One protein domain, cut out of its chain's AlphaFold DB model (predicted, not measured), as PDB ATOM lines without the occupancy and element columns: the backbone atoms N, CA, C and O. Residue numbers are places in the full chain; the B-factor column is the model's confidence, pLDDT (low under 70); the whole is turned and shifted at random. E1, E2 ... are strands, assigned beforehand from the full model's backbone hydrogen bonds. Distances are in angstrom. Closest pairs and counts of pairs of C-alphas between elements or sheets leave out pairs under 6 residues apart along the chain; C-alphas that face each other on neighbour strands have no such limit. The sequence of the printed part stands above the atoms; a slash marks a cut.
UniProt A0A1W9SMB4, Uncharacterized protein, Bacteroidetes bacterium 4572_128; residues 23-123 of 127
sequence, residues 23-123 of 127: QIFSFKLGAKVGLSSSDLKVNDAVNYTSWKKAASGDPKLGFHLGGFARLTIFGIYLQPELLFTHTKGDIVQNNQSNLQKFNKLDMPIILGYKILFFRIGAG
ATOM      1  N   GLN A  23     134.261  92.537  63.362       65.38
ATOM      2  CA  GLN A  23     133.348  91.419  63.119       65.38
ATOM      3  C   GLN A  23     132.134  91.930  62.328       65.38
ATOM      4  O   GLN A  23     131.253  92.581  62.888       65.38
ATOM      5  N   ILE A  24     132.114  91.639  61.021       72.88
ATOM      6  CA  ILE A  24     130.985  91.890  60.101       72.88
ATOM      7  C   ILE A  24     129.700  91.234  60.625       72.88
ATOM      8  O   ILE A  24     128.614  91.786  60.463       72.88
ATOM      9  N   PHE A  25     129.851  90.094  61.300       85.06
ATOM     10  CA  PHE A  25     128.803  89.348  61.976       85.06
ATOM     11  C   PHE A  25     129.177  89.148  63.449       85.06
ATOM     12  O   PHE A  25     130.266  88.661  63.748       85.06
ATOM     13  N   SER A  26     128.286  89.497  64.375       87.12
ATOM     14  CA  SER A  26     128.494  89.298  65.812       87.12
ATOM     15  C   SER A  26     127.205  88.838  66.481       87.12
ATOM     16  O   SER A  26     126.171  89.489  66.348       87.12
ATOM     17  N   PHE A  27     127.278  87.744  67.235       90.94
ATOM     18  CA  PHE A  27     126.196  87.266  68.090       90.94
ATOM     19  C   PHE A  27     126.599  87.419  69.557       90.94
ATOM     20  O   PHE A  27     127.709  87.046  69.939       90.94
ATOM     21  N   LYS A  28     125.726  88.007  70.378       90.75
ATOM     22  CA  LYS A  28     125.969  88.246  71.807       90.75
ATOM     23  C   LYS A  28     124.743  87.887  72.628       90.75
ATOM     24  O   LYS A  28     123.632  88.227  72.243       90.75
ATOM     25  N   LEU A  29     124.966  87.284  73.785       94.25
ATOM     26  CA  LEU A  29     123.958  87.084  74.820       94.25
ATOM     27  C   LEU A  29     124.331  87.938  76.032       94.25
ATOM     28  O   LEU A  29     125.517  88.146  76.299       94.25
ATOM     29  N   GLY A  30     123.340  88.448  76.753       92.88
ATOM     30  CA  GLY A  30     123.580  89.227  77.963       92.88
ATOM     31  C   GLY A  30     122.381  89.258  78.895       92.88
ATOM     32  O   GLY A  30     121.259  88.958  78.494       92.88
ATOM     33  N   ALA A  31     122.632  89.632  80.146       94.38
ATOM     34  CA  ALA A  31     121.603  89.868  81.149       94.38
ATOM     35  C   ALA A  31     121.279  91.366  81.249       94.38
ATOM     36  O   ALA A  31     122.108  92.221  80.924       94.38
ATOM     37  N   LYS A  32     120.072  91.678  81.713       90.19
ATOM     38  CA  LYS A  32     119.592  93.023  82.017       90.19
ATOM     39  C   LYS A  32     118.938  93.033  83.384       90.19
ATOM     40  O   LYS A  32     118.141  92.160  83.705       90.19
ATOM     41  N   VAL A  33     119.259  94.054  84.157       90.88
ATOM     42  CA  VAL A  33     118.575  94.385  85.401       90.88
ATOM     43  C   VAL A  33     118.374  95.889  85.428       90.88
ATOM     44  O   VAL A  33     119.218  96.633  84.923       90.88
ATOM     45  N   GLY A  34     117.273  96.343  86.002       84.38
ATOM     46  CA  GLY A  34     117.034  97.760  86.181       84.38
ATOM     47  C   GLY A  34     115.917  98.035  87.166       84.38
ATOM     48  O   GLY A  34     115.198  97.140  87.610       84.38
ATOM     49  N   LEU A  35     115.835  99.302  87.546       84.75
ATOM     50  CA  LEU A  35     114.879  99.821  88.507       84.75
ATOM     51  C   LEU A  35     113.987 100.823  87.780       84.75
ATOM     52  O   LEU A  35     114.450 101.558  86.907       84.75
ATOM     53  N   SER A  36     112.713 100.850  88.137       77.25
ATOM     54  CA  SER A  36     111.755 101.853  87.690       77.25
ATOM     55  C   SER A  36     111.167 102.546  88.914       77.25
ATOM     56  O   SER A  36     110.880 101.907  89.918       77.25
ATOM     57  N   SER A  37     110.989 103.862  88.849       69.50
ATOM     58  CA  SER A  37     110.182 104.599  89.824       69.50
ATOM     59  C   SER A  37     108.990 105.178  89.086       69.50
ATOM     60  O   SER A  37     109.159 105.769  88.019       69.50
ATOM     61  N   SER A  38     107.794 104.981  89.625       64.56
ATOM     62  CA  SER A  38     106.588 105.621  89.106       64.56
ATOM     63  C   SER A  38     106.120 106.688  90.089       64.56
ATOM     64  O   SER A  38     105.598 106.375  91.158       64.56
ATOM     65  N   ASP A  39     106.312 107.952  89.709       55.84
ATOM     66  CA  ASP A  39     105.696 109.082  90.394       55.84
ATOM     67  C   ASP A  39     104.265 109.210  89.869       55.84
ATOM     68  O   ASP A  39     104.024 109.682  88.755       55.84
ATOM     69  N   LEU A  40     103.294 108.763  90.661       50.22
ATOM     70  CA  LEU A  40     101.892 109.068  90.405       50.22
ATOM     71  C   LEU A  40     101.681 110.559  90.683       50.22
ATOM     72  O   LEU A  40     101.381 110.957  91.805       50.22
ATOM     73  N   LYS A  41     101.855 111.401  89.661       42.94
ATOM     74  CA  LYS A  41     101.421 112.798  89.722       42.94
ATOM     75  C   LYS A  41      99.897 112.816  89.771       42.94
ATOM     76  O   LYS A  41      99.237 112.673  88.743       42.94
ATOM     77  N   VAL A  42      99.345 112.974  90.971       45.56
ATOM     78  CA  VAL A  42      97.957 113.403  91.143       45.56
ATOM     79  C   VAL A  42      97.868 114.780  90.495       45.56
ATOM     80  O   VAL A  42      98.550 115.718  90.902       45.56
ATOM     81  N   ASN A  43      97.113 114.867  89.405       39.62
ATOM     82  CA  ASN A  43      96.884 116.111  88.692       39.62
ATOM     83  C   ASN A  43      95.885 116.930  89.526       39.62
ATOM     84  O   ASN A  43      94.686 116.933  89.254       39.62
ATOM     85  N   ASP A  44      96.377 117.544  90.604       43.59
ATOM     86  CA  ASP A  44      95.603 118.439  91.457       43.59
ATOM     87  C   ASP A  44      95.305 119.718  90.674       43.59
ATOM     88  O   ASP A  44      96.099 120.663  90.610       43.59
ATOM     89  N   ALA A  45      94.123 119.748  90.066       42.62
ATOM     90  CA  ALA A  45      93.470 120.992  89.719       42.62
ATOM     91  C   ALA A  45      93.245 121.797  91.014       42.62
ATOM     92  O   ALA A  45      92.286 121.581  91.744       42.62
ATOM     93  N   VAL A  46      94.175 122.716  91.274       46.72
ATOM     94  CA  VAL A  46      93.977 124.024  91.912       46.72
ATOM     95  C   VAL A  46      93.185 124.019  93.232       46.72
ATOM     96  O   VAL A  46      91.979 124.244  93.247       46.72
ATOM     97  N   ASN A  47      93.891 123.954  94.368       40.75
ATOM     98  CA  ASN A  47      93.555 124.817  95.508       40.75
ATOM     99  C   ASN A  47      94.775 125.070  96.415       40.75
ATOM    100  O   ASN A  47      95.382 124.150  96.961       40.75
ATOM    101  N   TYR A  48      95.143 126.343  96.558       44.38
ATOM    102  CA  TYR A  48      96.433 126.842  97.060       44.38
ATOM    103  C   TYR A  48      96.639 126.761  98.593       44.38
ATOM    104  O   TYR A  48      97.523 127.421  99.132       44.38
ATOM    105  N   THR A  49      95.871 125.953  99.327       44.59
ATOM    106  CA  THR A  49      95.885 125.931 100.808       44.59
ATOM    107  C   THR A  49      96.409 124.639 101.444       44.59
ATOM    108  O   THR A  49      96.537 124.571 102.665       44.59
ATOM    109  N   SER A  50      96.804 123.638 100.653       40.22
ATOM    110  CA  SER A  50      97.121 122.286 101.153       40.22
ATOM    111  C   SER A  50      98.570 121.837 100.910       40.22
ATOM    112  O   SER A  50      98.834 120.654 100.708       40.22
ATOM    113  N   TRP A  51      99.543 122.752 100.988       38.06
ATOM    114  CA  TRP A  51     100.981 122.473 100.777       38.06
ATOM    115  C   TRP A  51     101.572 121.375 101.692       38.06
ATOM    116  O   TRP A  51     102.614 120.806 101.387       38.06
ATOM    117  N   LYS A  52     100.916 121.039 102.813       37.41
ATOM    118  CA  LYS A  52     101.471 120.142 103.844       37.41
ATOM    119  C   LYS A  52     100.972 118.688 103.802       37.41
ATOM    120  O   LYS A  52     101.431 117.895 104.616       37.41
ATOM    121  N   LYS A  53     100.042 118.329 102.906       38.03
ATOM    122  CA  LYS A  53      99.430 116.977 102.858       38.03
ATOM    123  C   LYS A  53      99.603 116.210 101.540       38.03
ATOM    124  O   LYS A  53      99.165 115.071 101.466       38.03
ATOM    125  N   ALA A  54     100.271 116.781 100.539       40.62
ATOM    126  CA  ALA A  54     100.493 116.132  99.239       40.62
ATOM    127  C   ALA A  54     101.857 115.412  99.119       40.62
ATOM    128  O   ALA A  54     102.296 115.094  98.020       40.62
ATOM    129  N   ALA A  55     102.555 115.171 100.236       39.56
ATOM    130  CA  ALA A  55     103.932 114.659 100.256       39.56
ATOM    131  C   ALA A  55     104.058 113.180 100.679       39.56
ATOM    132  O   ALA A  55     105.130 112.756 101.103       39.56
ATOM    133  N   SER A  56     102.982 112.391 100.630       39.66
ATOM    134  CA  SER A  56     103.000 111.012 101.154       39.66
ATOM    135  C   SER A  56     102.243 110.026 100.265       39.66
ATOM    136  O   SER A  56     101.454 109.222 100.749       39.66
ATOM    137  N   GLY A  57     102.450 110.103  98.951       45.09
ATOM    138  CA  GLY A  57     102.252 108.936  98.095       45.09
ATOM    139  C   GLY A  57     103.588 108.216  98.017       45.09
ATOM    140  O   GLY A  57     104.512 108.759  97.415       45.09
ATOM    141  N   ASP A  58     103.721 107.063  98.674       49.50
ATOM    142  CA  ASP A  58     104.975 106.309  98.676       49.50
ATOM    143  C   ASP A  58     105.440 106.060  97.228       49.50
ATOM    144  O   ASP A  58     104.654 105.560  96.410       49.50
ATOM    145  N   PRO A  59     106.686 106.430  96.865       52.31
ATOM    146  CA  PRO A  59     107.198 106.212  95.522       52.31
ATOM    147  C   PRO A  59     107.174 104.714  95.222       52.31
ATOM    148  O   PRO A  59     107.816 103.899  95.890       52.31
ATOM    149  N   LYS A  60     106.405 104.338  94.201       63.78
ATOM    150  CA  LYS A  60     106.247 102.945  93.789       63.78
ATOM    151  C   LYS A  60     107.461 102.543  92.973       63.78
ATOM    152  O   LYS A  60     107.523 102.775  91.761       63.78
ATOM    153  N   LEU A  61     108.435 101.970  93.673       69.75
ATOM    154  CA  LEU A  61     109.637 101.392  93.090       69.75
ATOM    155  C   LEU A  61     109.304 100.012  92.499       69.75
ATOM    156  O   LEU A  61     108.794  99.124  93.188       69.75
ATOM    157  N   GLY A  62     109.597  99.837  91.216       77.56
ATOM    158  CA  GLY A  62     109.593  98.567  90.505       77.56
ATOM    159  C   GLY A  62     111.006  98.146  90.110       77.56
ATOM    160  O   GLY A  62     111.947  98.942  90.102       77.56
ATOM    161  N   PHE A  63     111.171  96.872  89.779       83.88
ATOM    162  CA  PHE A  63     112.402  96.351  89.192       83.88
ATOM    163  C   PHE A  63     112.079  95.482  87.987       83.88
ATOM    164  O   PHE A  63     111.006  94.890  87.899       83.88
ATOM    165  N   HIS A  64     113.029  95.376  87.072       88.62
ATOM    166  CA  HIS A  64     112.965  94.448  85.956       88.62
ATOM    167  C   HIS A  64     114.270  93.672  85.843       88.62
ATOM    168  O   HIS A  64     115.357  94.222  86.012       88.62
ATOM    169  N   LEU A  65     114.155  92.377  85.570       90.62
ATOM    170  CA  LEU A  65     115.260  91.444  85.379       90.62
ATOM    171  C   LEU A  65     115.023  90.643  84.109       90.62
ATOM    172  O   LEU A  65     113.891  90.304  83.787       90.62
ATOM    173  N   GLY A  66     116.076  90.331  83.372       90.44
ATOM    174  CA  GLY A  66     115.903  89.676  82.093       90.44
ATOM    175  C   GLY A  66     117.190  89.417  81.342       90.44
ATOM    176  O   GLY A  66     118.292  89.558  81.869       90.44
ATOM    177  N   GLY A  67     117.035  89.039  80.083       95.06
ATOM    178  CA  GLY A  67     118.139  88.758  79.181       95.06
ATOM    179  C   GLY A  67     117.867  89.276  77.781       95.06
ATOM    180  O   GLY A  67     116.731  89.565  77.420       95.06
ATOM    181  N   PHE A  68     118.922  89.400  76.988       94.56
ATOM    182  CA  PHE A  68     118.829  89.748  75.581       94.56
ATOM    183  C   PHE A  68     119.757  88.879  74.744       94.56
ATOM    184  O   PHE A  68     120.856  88.511  75.171       94.56
ATOM    185  N   ALA A  69     119.330  88.619  73.516       94.44
ATOM    186  CA  ALA A  69     120.212  88.185  72.448       94.44
ATOM    187  C   ALA A  69     120.415  89.358  71.492       94.44
ATOM    188  O   ALA A  69     119.504  90.142  71.278       94.44
ATOM    189  N   ARG A  70     121.612  89.518  70.936       93.69
ATOM    190  CA  ARG A  70     121.939  90.575  69.979       93.69
ATOM    191  C   ARG A  70     122.662  89.974  68.790       93.69
ATOM    192  O   ARG A  70     123.767  89.459  68.931       93.69
ATOM    193  N   LEU A  71     122.062  90.138  67.624       93.31
ATOM    194  CA  LEU A  71     122.637  89.816  66.330       93.31
ATOM    195  C   LEU A  71     123.070  91.116  65.655       93.31
ATOM    196  O   LEU A  71     122.248  92.005  65.501       93.31
ATOM    197  N   THR A  72     124.343  91.267  65.292       91.38
ATOM    198  CA  THR A  72     124.877  92.443  64.581       91.38
ATOM    199  C   THR A  72     125.433  92.018  63.229       91.38
ATOM    200  O   THR A  72     126.292  91.143  63.187       91.38
ATOM    201  N   ILE A  73     124.967  92.645  62.151       91.38
ATOM    202  CA  ILE A  73     125.356  92.387  60.764       91.38
ATOM    203  C   ILE A  73     125.630  93.735  60.088       91.38
ATOM    204  O   ILE A  73     124.759  94.601  60.070       91.38
ATOM    205  N   PHE A  74     126.840  93.942  59.561       89.69
ATOM    206  CA  PHE A  74     127.244  95.198  58.897       89.69
ATOM    207  C   PHE A  74     126.937  96.472  59.721       89.69
ATOM    208  O   PHE A  74     126.583  97.521  59.189       89.69
ATOM    209  N   GLY A  75     127.049  96.381  61.051       87.50
ATOM    210  CA  GLY A  75     126.751  97.478  61.978       87.50
ATOM    211  C   GLY A  75     125.278  97.591  62.383       87.50
ATOM    212  O   GLY A  75     125.006  98.084  63.473       87.50
ATOM    213  N   ILE A  76     124.333  97.068  61.603       91.44
ATOM    214  CA  ILE A  76     122.923  96.964  62.007       91.44
ATOM    215  C   ILE A  76     122.806  95.861  63.055       91.44
ATOM    216  O   ILE A  76     123.430  94.812  62.911       91.44
ATOM    217  N   TYR A  77     122.029  96.069  64.115       92.88
ATOM    218  CA  TYR A  77     121.755  95.028  65.094       92.88
ATOM    219  C   TYR A  77     120.268  94.844  65.369       92.88
ATOM    220  O   TYR A  77     119.510  95.805  65.452       92.88
ATOM    221  N   LEU A  78     119.893  93.586  65.572       94.38
ATOM    222  CA  LEU A  78     118.601  93.156  66.079       94.38
ATOM    223  C   LEU A  78     118.809  92.574  67.476       94.38
ATOM    224  O   LEU A  78     119.701  91.746  67.682       94.38
ATOM    225  N   GLN A  79     118.010  93.020  68.438       94.75
ATOM    226  CA  GLN A  79     118.134  92.629  69.834       94.75
ATOM    227  C   GLN A  79     116.767  92.288  70.438       94.75
ATOM    228  O   GLN A  79     116.096  93.185  70.949       94.75
ATOM    229  N   PRO A  80     116.338  91.017  70.383       93.56
ATOM    230  CA  PRO A  80     115.239  90.537  71.211       93.56
ATOM    231  C   PRO A  80     115.650  90.478  72.687       93.56
ATOM    232  O   PRO A  80     116.772  90.086  73.028       93.56
ATOM    233  N   GLU A  81     114.724  90.839  73.565       92.25
ATOM    234  CA  GLU A  81     114.891  90.770  75.013       92.25
ATOM    235  C   GLU A  81     113.725  90.022  75.647       92.25
ATOM    236  O   GLU A  81     112.634  89.967  75.091       92.25
ATOM    237  N   LEU A  82     113.967  89.462  76.824       92.69
ATOM    238  CA  LEU A  82     112.970  88.854  77.690       92.69
ATOM    239  C   LEU A  82     113.124  89.504  79.059       92.69
ATOM    240  O   LEU A  82     114.172  89.348  79.686       92.69
ATOM    241  N   LEU A  83     112.116  90.252  79.494       89.19
ATOM    242  CA  LEU A  83     112.134  91.044  80.718       89.19
ATOM    243  C   LEU A  83     110.981  90.618  81.626       89.19
ATOM    244  O   LEU A  83     109.820  90.627  81.232       89.19
ATOM    245  N   PHE A  84     111.303  90.276  82.864       86.56
ATOM    246  CA  PHE A  84     110.357  90.101  83.950       86.56
ATOM    247  C   PHE A  84     110.361  91.364  84.808       86.56
ATOM    248  O   PHE A  84     111.374  91.693  85.428       86.56
ATOM    249  N   THR A  85     109.232  92.060  84.848       84.69
ATOM    250  CA  THR A  85     109.037  93.299  85.602       84.69
ATOM    251  C   THR A  85     108.142  93.034  86.804       84.69
ATOM    252  O   THR A  85     107.062  92.457  86.673       84.69
ATOM    253  N   HIS A  86     108.574  93.486  87.976       79.56
ATOM    254  CA  HIS A  86     107.807  93.461  89.212       79.56
ATOM    255  C   HIS A  86     107.600  94.887  89.716       79.56
ATOM    256  O   HIS A  86     108.563  95.571  90.069       79.56
ATOM    257  N   THR A  87     106.342  95.310  89.807       73.94
ATOM    258  CA  THR A  87     105.965  96.624  90.334       73.94
ATOM    259  C   THR A  87     104.996  96.448  91.495       73.94
ATOM    260  O   THR A  87     103.975  95.765  91.380       73.94
ATOM    261  N   LYS A  88     105.304  97.078  92.631       62.41
ATOM    262  CA  LYS A  88     104.390  97.154  93.774       62.41
ATOM    263  C   LYS A  88     103.503  98.381  93.594       62.41
ATOM    264  O   LYS A  88     104.007  99.498  93.537       62.41
ATOM    265  N   GLY A  89     102.201  98.163  93.430       54.75
ATOM    266  CA  GLY A  89     101.231  99.217  93.177       54.75
ATOM    267  C   GLY A  89     100.142  99.276  94.239       54.75
ATOM    268  O   GLY A  89      99.231  98.459  94.230       54.75
ATOM    269  N   ASP A  90     100.172 100.304  95.080       46.25
ATOM    270  CA  ASP A  90      99.068 100.620  95.998       46.25
ATOM    271  C   ASP A  90      97.923 101.297  95.242       46.25
ATOM    272  O   ASP A  90      97.953 102.505  94.997       46.25
ATOM    273  N   ILE A  91      96.930 100.540  94.787       44.44
ATOM    274  CA  ILE A  91      95.700 101.146  94.268       44.44
ATOM    275  C   ILE A  91      94.789 101.392  95.471       44.44
ATOM    276  O   ILE A  91      94.211 100.457  96.021       44.44
ATOM    277  N   VAL A  92      94.681 102.649  95.908       43.28
ATOM    278  CA  VAL A  92      93.691 103.049  96.916       43.28
ATOM    279  C   VAL A  92      92.347 103.192  96.208       43.28
ATOM    280  O   VAL A  92      92.103 104.182  95.523       43.28
ATOM    281  N   GLN A  93      91.473 102.200  96.361       38.00
ATOM    282  CA  GLN A  93      90.077 102.279  95.939       38.00
ATOM    283  C   GLN A  93      89.194 102.010  97.165       38.00
ATOM    284  O   GLN A  93      89.326 100.976  97.813       38.00
ATOM    285  N   ASN A  94      88.319 102.959  97.512       44.50
ATOM    286  CA  ASN A  94      87.298 102.832  98.566       44.50
ATOM    287  C   ASN A  94      87.801 102.387  99.962       44.50
ATOM    288  O   ASN A  94      87.289 101.420 100.519       44.50
ATOM    289  N   ASN A  95      88.760 103.104 100.568       48.16
ATOM    290  CA  ASN A  95      89.198 102.890 101.966       48.16
ATOM    291  C   ASN A  95      89.722 101.476 102.314       48.16
ATOM    292  O   ASN A  95      89.879 101.154 103.490       48.16
ATOM    293  N   GLN A  96      90.053 100.650 101.319       40.16
ATOM    294  CA  GLN A  96      90.760  99.383 101.508       40.16
ATOM    295  C   GLN A  96      92.074  99.427 100.726       40.16
ATOM    296  O   GLN A  96      92.094  99.491  99.499       40.16
ATOM    297  N   SER A  97      93.195  99.428 101.449       42.81
ATOM    298  CA  SER A  97      94.532  99.365 100.862       42.81
ATOM    299  C   SER A  97      94.810  97.940 100.380       42.81
ATOM    300  O   SER A  97      95.328  97.112 101.131       42.81
ATOM    301  N   ASN A  98      94.448  97.630  99.137       47.69
ATOM    302  CA  ASN A  98      94.845  96.368  98.521       47.69
ATOM    303  C   ASN A  98      96.218  96.541  97.855       47.69
ATOM    304  O   ASN A  98      96.347  97.194  96.821       47.69
ATOM    305  N   LEU A  99      97.246  95.941  98.465       52.34
ATOM    306  CA  LEU A  99      98.604  95.849  97.924       52.34
ATOM    307  C   LEU A  99      98.585  94.974  96.661       52.34
ATOM    308  O   LEU A  99      98.717  93.750  96.744       52.34
ATOM    309  N   GLN A 100      98.403  95.573  95.483       54.25
ATOM    310  CA  GLN A 100      98.420  94.824  94.231       54.25
ATOM    311  C   GLN A 100      99.850  94.728  93.691       54.25
ATOM    312  O   GLN A 100     100.533  95.719  93.422       54.25
ATOM    313  N   LYS A 101     100.333  93.489  93.575       62.38
ATOM    314  CA  LYS A 101     101.622  93.156  92.965       62.38
ATOM    315  C   LYS A 101     101.393  92.928  91.477       62.38
ATOM    316  O   LYS A 101     100.710  91.976  91.106       62.38
ATOM    317  N   PHE A 102     101.983  93.771  90.640       68.25
ATOM    318  CA  PHE A 102     101.930  93.623  89.192       68.25
ATOM    319  C   PHE A 102     103.201  92.921  88.724       68.25
ATOM    320  O   PHE A 102     104.300  93.464  88.834       68.25
ATOM    321  N   ASN A 103     103.042  91.695  88.227       76.00
ATOM    322  CA  ASN A 103     104.094  90.959  87.536       76.00
ATOM    323  C   ASN A 103     103.805  91.028  86.041       76.00
ATOM    324  O   ASN A 103     102.707  90.668  85.618       76.00
ATOM    325  N   LYS A 104     104.783  91.459  85.249       79.81
ATOM    326  CA  LYS A 104     104.673  91.532  83.793       79.81
ATOM    327  C   LYS A 104     105.843  90.798  83.153       79.81
ATOM    328  O   LYS A 104     106.974  90.919  83.616       79.81
ATOM    329  N   LEU A 105     105.559  90.033  82.105       84.88
ATOM    330  CA  LEU A 105     106.570  89.417  81.257       84.88
ATOM    331  C   LEU A 105     106.515  90.098  79.890       84.88
ATOM    332  O   LEU A 105     105.524  89.969  79.179       84.88
ATOM    333  N   ASP A 106     107.578  90.816  79.546       85.75
ATOM    334  CA  ASP A 106     107.702  91.587  78.315       85.75
ATOM    335  C   ASP A 106     108.778  90.988  77.408       85.75
ATOM    336  O   ASP A 106     109.824  90.525  77.871       85.75
ATOM    337  N   MET A 107     108.544  91.043  76.095       90.06
ATOM    338  CA  MET A 107     109.518  90.627  75.083       90.06
ATOM    339  C   MET A 107     109.742  91.721  74.032       90.06
ATOM    340  O   MET A 107     109.226  91.623  72.916       90.06
ATOM    341  N   PRO A 108     110.462  92.807  74.367       89.19
ATOM    342  CA  PRO A 108     110.729  93.867  73.410       89.19
ATOM    343  C   PRO A 108     111.770  93.426  72.374       89.19
ATOM    344  O   PRO A 108     112.689  92.657  72.660       89.19
ATOM    345  N   ILE A 109     111.653  93.967  71.162       91.94
ATOM    346  CA  ILE A 109     112.615  93.759  70.075       91.94
ATOM    347  C   ILE A 109     113.185  95.120  69.682       91.94
ATOM    348  O   ILE A 109     112.449  95.999  69.242       91.94
ATOM    349  N   ILE A 110     114.497  95.299  69.835       93.31
ATOM    350  CA  ILE A 110     115.195  96.543  69.487       93.31
ATOM    351  C   ILE A 110     115.915  96.365  68.152       93.31
ATOM    352  O   ILE A 110     116.714  95.442  67.993       93.31
ATOM    353  N   LEU A 111     115.689  97.289  67.224       93.75
ATOM    354  CA  LEU A 111     116.481  97.432  66.006       93.75
ATOM    355  C   LEU A 111     117.388  98.657  66.151       93.75
ATOM    356  O   LEU A 111     116.952  99.717  66.598       93.75
ATOM    357  N   GLY A 112     118.661  98.534  65.793       92.50
ATOM    358  CA  GLY A 112     119.593  99.645  65.919       92.50
ATOM    359  C   GLY A 112     120.812  99.556  65.020       92.50
ATOM    360  O   GLY A 112     120.960  98.638  64.219       92.50
ATOM    361  N   TYR A 113     121.695 100.535  65.166       92.88
ATOM    362  CA  TYR A 113     122.942 100.653  64.433       92.88
ATOM    363  C   TYR A 113     124.108 100.911  65.395       92.88
ATOM    364  O   TYR A 113     124.015 101.689  66.347       92.88
ATOM    365  N   LYS A 114     125.222 100.216  65.168       89.38
ATOM    366  CA  LYS A 114     126.462 100.308  65.934       89.38
ATOM    367  C   LYS A 114     127.480 101.115  65.133       89.38
ATOM    368  O   LYS A 114     127.970 100.653  64.108       89.38
ATOM    369  N   ILE A 115     127.858 102.272  65.667       89.06
ATOM    370  CA  ILE A 115     128.858 103.177  65.093       89.06
ATOM    371  C   ILE A 115     130.103 103.109  65.979       89.06
ATOM    372  O   ILE A 115     130.139 103.713  67.051       89.06
ATOM    373  N   LEU A 116     131.110 102.337  65.555       84.19
ATOM    374  CA  LEU A 116     132.334 102.042  66.320       84.19
ATOM    375  C   LEU A 116     132.034 101.541  67.752       84.19
ATOM    376  O   LEU A 116     131.797 100.349  67.961       84.19
ATOM    377  N   PHE A 117     132.040 102.445  68.736       82.56
ATOM    378  CA  PHE A 117     131.785 102.170  70.153       82.56
ATOM    379  C   PHE A 117     130.345 102.490  70.570       82.56
ATOM    380  O   PHE A 117     129.807 101.844  71.476       82.56
ATOM    381  N   PHE A 118     129.709 103.437  69.883       88.50
ATOM    382  CA  PHE A 118     128.357 103.893  70.166       88.50
ATOM    383  C   PHE A 118     127.320 102.977  69.528       88.50
ATOM    384  O   PHE A 118     127.556 102.314  68.513       88.50
ATOM    385  N   ARG A 119     126.146 102.918  70.153       87.81
ATOM    386  CA  ARG A 119     124.989 102.181  69.654       87.81
ATOM    387  C   ARG A 119     123.771 103.060  69.804       87.81
ATOM    388  O   ARG A 119     123.543 103.607  70.878       87.81
ATOM    389  N   ILE A 120     123.013 103.155  68.730       91.94
ATOM    390  CA  ILE A 120     121.707 103.795  68.702       91.94
ATOM    391  C   ILE A 120     120.695 102.726  68.329       91.94
ATOM    392  O   ILE A 120     120.959 101.910  67.451       91.94
ATOM    393  N   GLY A 121     119.557 102.688  69.004       89.62
ATOM    394  CA  GLY A 121     118.519 101.713  68.711       89.62
ATOM    395  C   GLY A 121     117.165 102.219  69.145       89.62
ATOM    396  O   GLY A 121     117.059 102.969  70.113       89.62
ATOM    397  N   ALA A 122     116.151 101.795  68.410       89.75
ATOM    398  CA  ALA A 122     114.758 102.049  68.702       89.75
ATOM    399  C   ALA A 122     114.050 100.706  68.890       89.75
ATOM    400  O   ALA A 122     114.323  99.729  68.189       89.75
ATOM    401  N   GLY A 123     113.159 100.655  69.870       85.69
ATOM    402  CA  GLY A 123     112.303  99.508  70.137       85.69
ATOM    403  C   GLY A 123     110.878  99.981  70.406       85.69
ATOM    404  O   GLY A 123     110.677 101.168  70.685       85.69
TER     405      GLY A 123
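Overview. This is residues 23 to 123 of the 127 residues of an uncharacterized protein of Bacteroidetes bacterium 4572_128 (UniProt A0A1W9SMB4). The domain is one long, bowed and twisted sheet, whose four long strands E1, E2, E3 and E4 run back and forth along the longest axis, with the short hairpin E5 and E6 turning in at one end. At the other end the tip of the hairpin E3 and E4 and the long loop between E1 and E2 splay as two prongs, and residues 45 to 53 of that loop stick out. The printed part has 101 residues with no named helix and six named strands, E1 to E6 in chain order, in a branched antiparallel sheet; the class is all strand. It is extended, a rod with a radius of gyration of the C-alphas of 20.2 A and spans of 63 by 29 by 16 A.

Along the chain. E3, the longest strand, holds residues 76 to 93 and measures 47.5 A from C-alpha 76 at (122.923, 96.964, 62.007) to C-alpha 93 at (90.077, 102.279, 95.939). E2 is residues 60 to 73, 39.6 A, and E1 is residues 25 to 38, 38.7 A, beginning at C-alpha 25 at (128.803, 89.348, 61.976). E4 is residues 96 to 106, 29.8 A; E5 is residues 109 to 115, 19.4 A; E6 is residues 118 to 122, 13.8 A, ending at C-alpha 122 at (114.758, 102.049, 68.702).

Arrangement. E3 has three neighbours in staggered pairing: E2 on one side beside residues 76 to 87, and on the other side E5 beside 76 to 80 and E4 beside 82 to 92. E1, E2, E3 and E4 form a meander, each strand the antiparallel neighbour of the one before. The hairpin E2 and E3 runs at 169 degrees, with N 63 and O 86 2.9 A apart, within hydrogen-bond range. In the hairpin E3 and E4, at 172 degrees, N 85 and O 104 are within range at 2.8 A. E3 and E5 are antiparallel at 130 degrees, with N 77 and O 112 at 2.8 A. The hairpin E1 and E2, at 165 degrees, has N 32 and O 66 at 2.8 A. The hairpin E5 and E6, at 151 degrees, has N 113 and O 120 at 2.8 A. E1 bends by 57 degrees at residue 29, E2 by 52 degrees at residue 67 and E3 by 53 degrees at residue 90. E4 runs on into E5 at 58 degrees across a break of 2 residues. E1, E4 and E6 are edge strands; E1 and E6 are apart.

Size, cuts and confidence. The two C-alphas farthest apart, of Ile 24 and Thr 49, are 63.6 A apart. The printed part has no cut. The link E1 to E2, 21 residues, is long; the other four are tight. The mean pLDDT of the printed part is 72.4, with residue 23, residues 37 to 61 and residues 88 to 102 under 70.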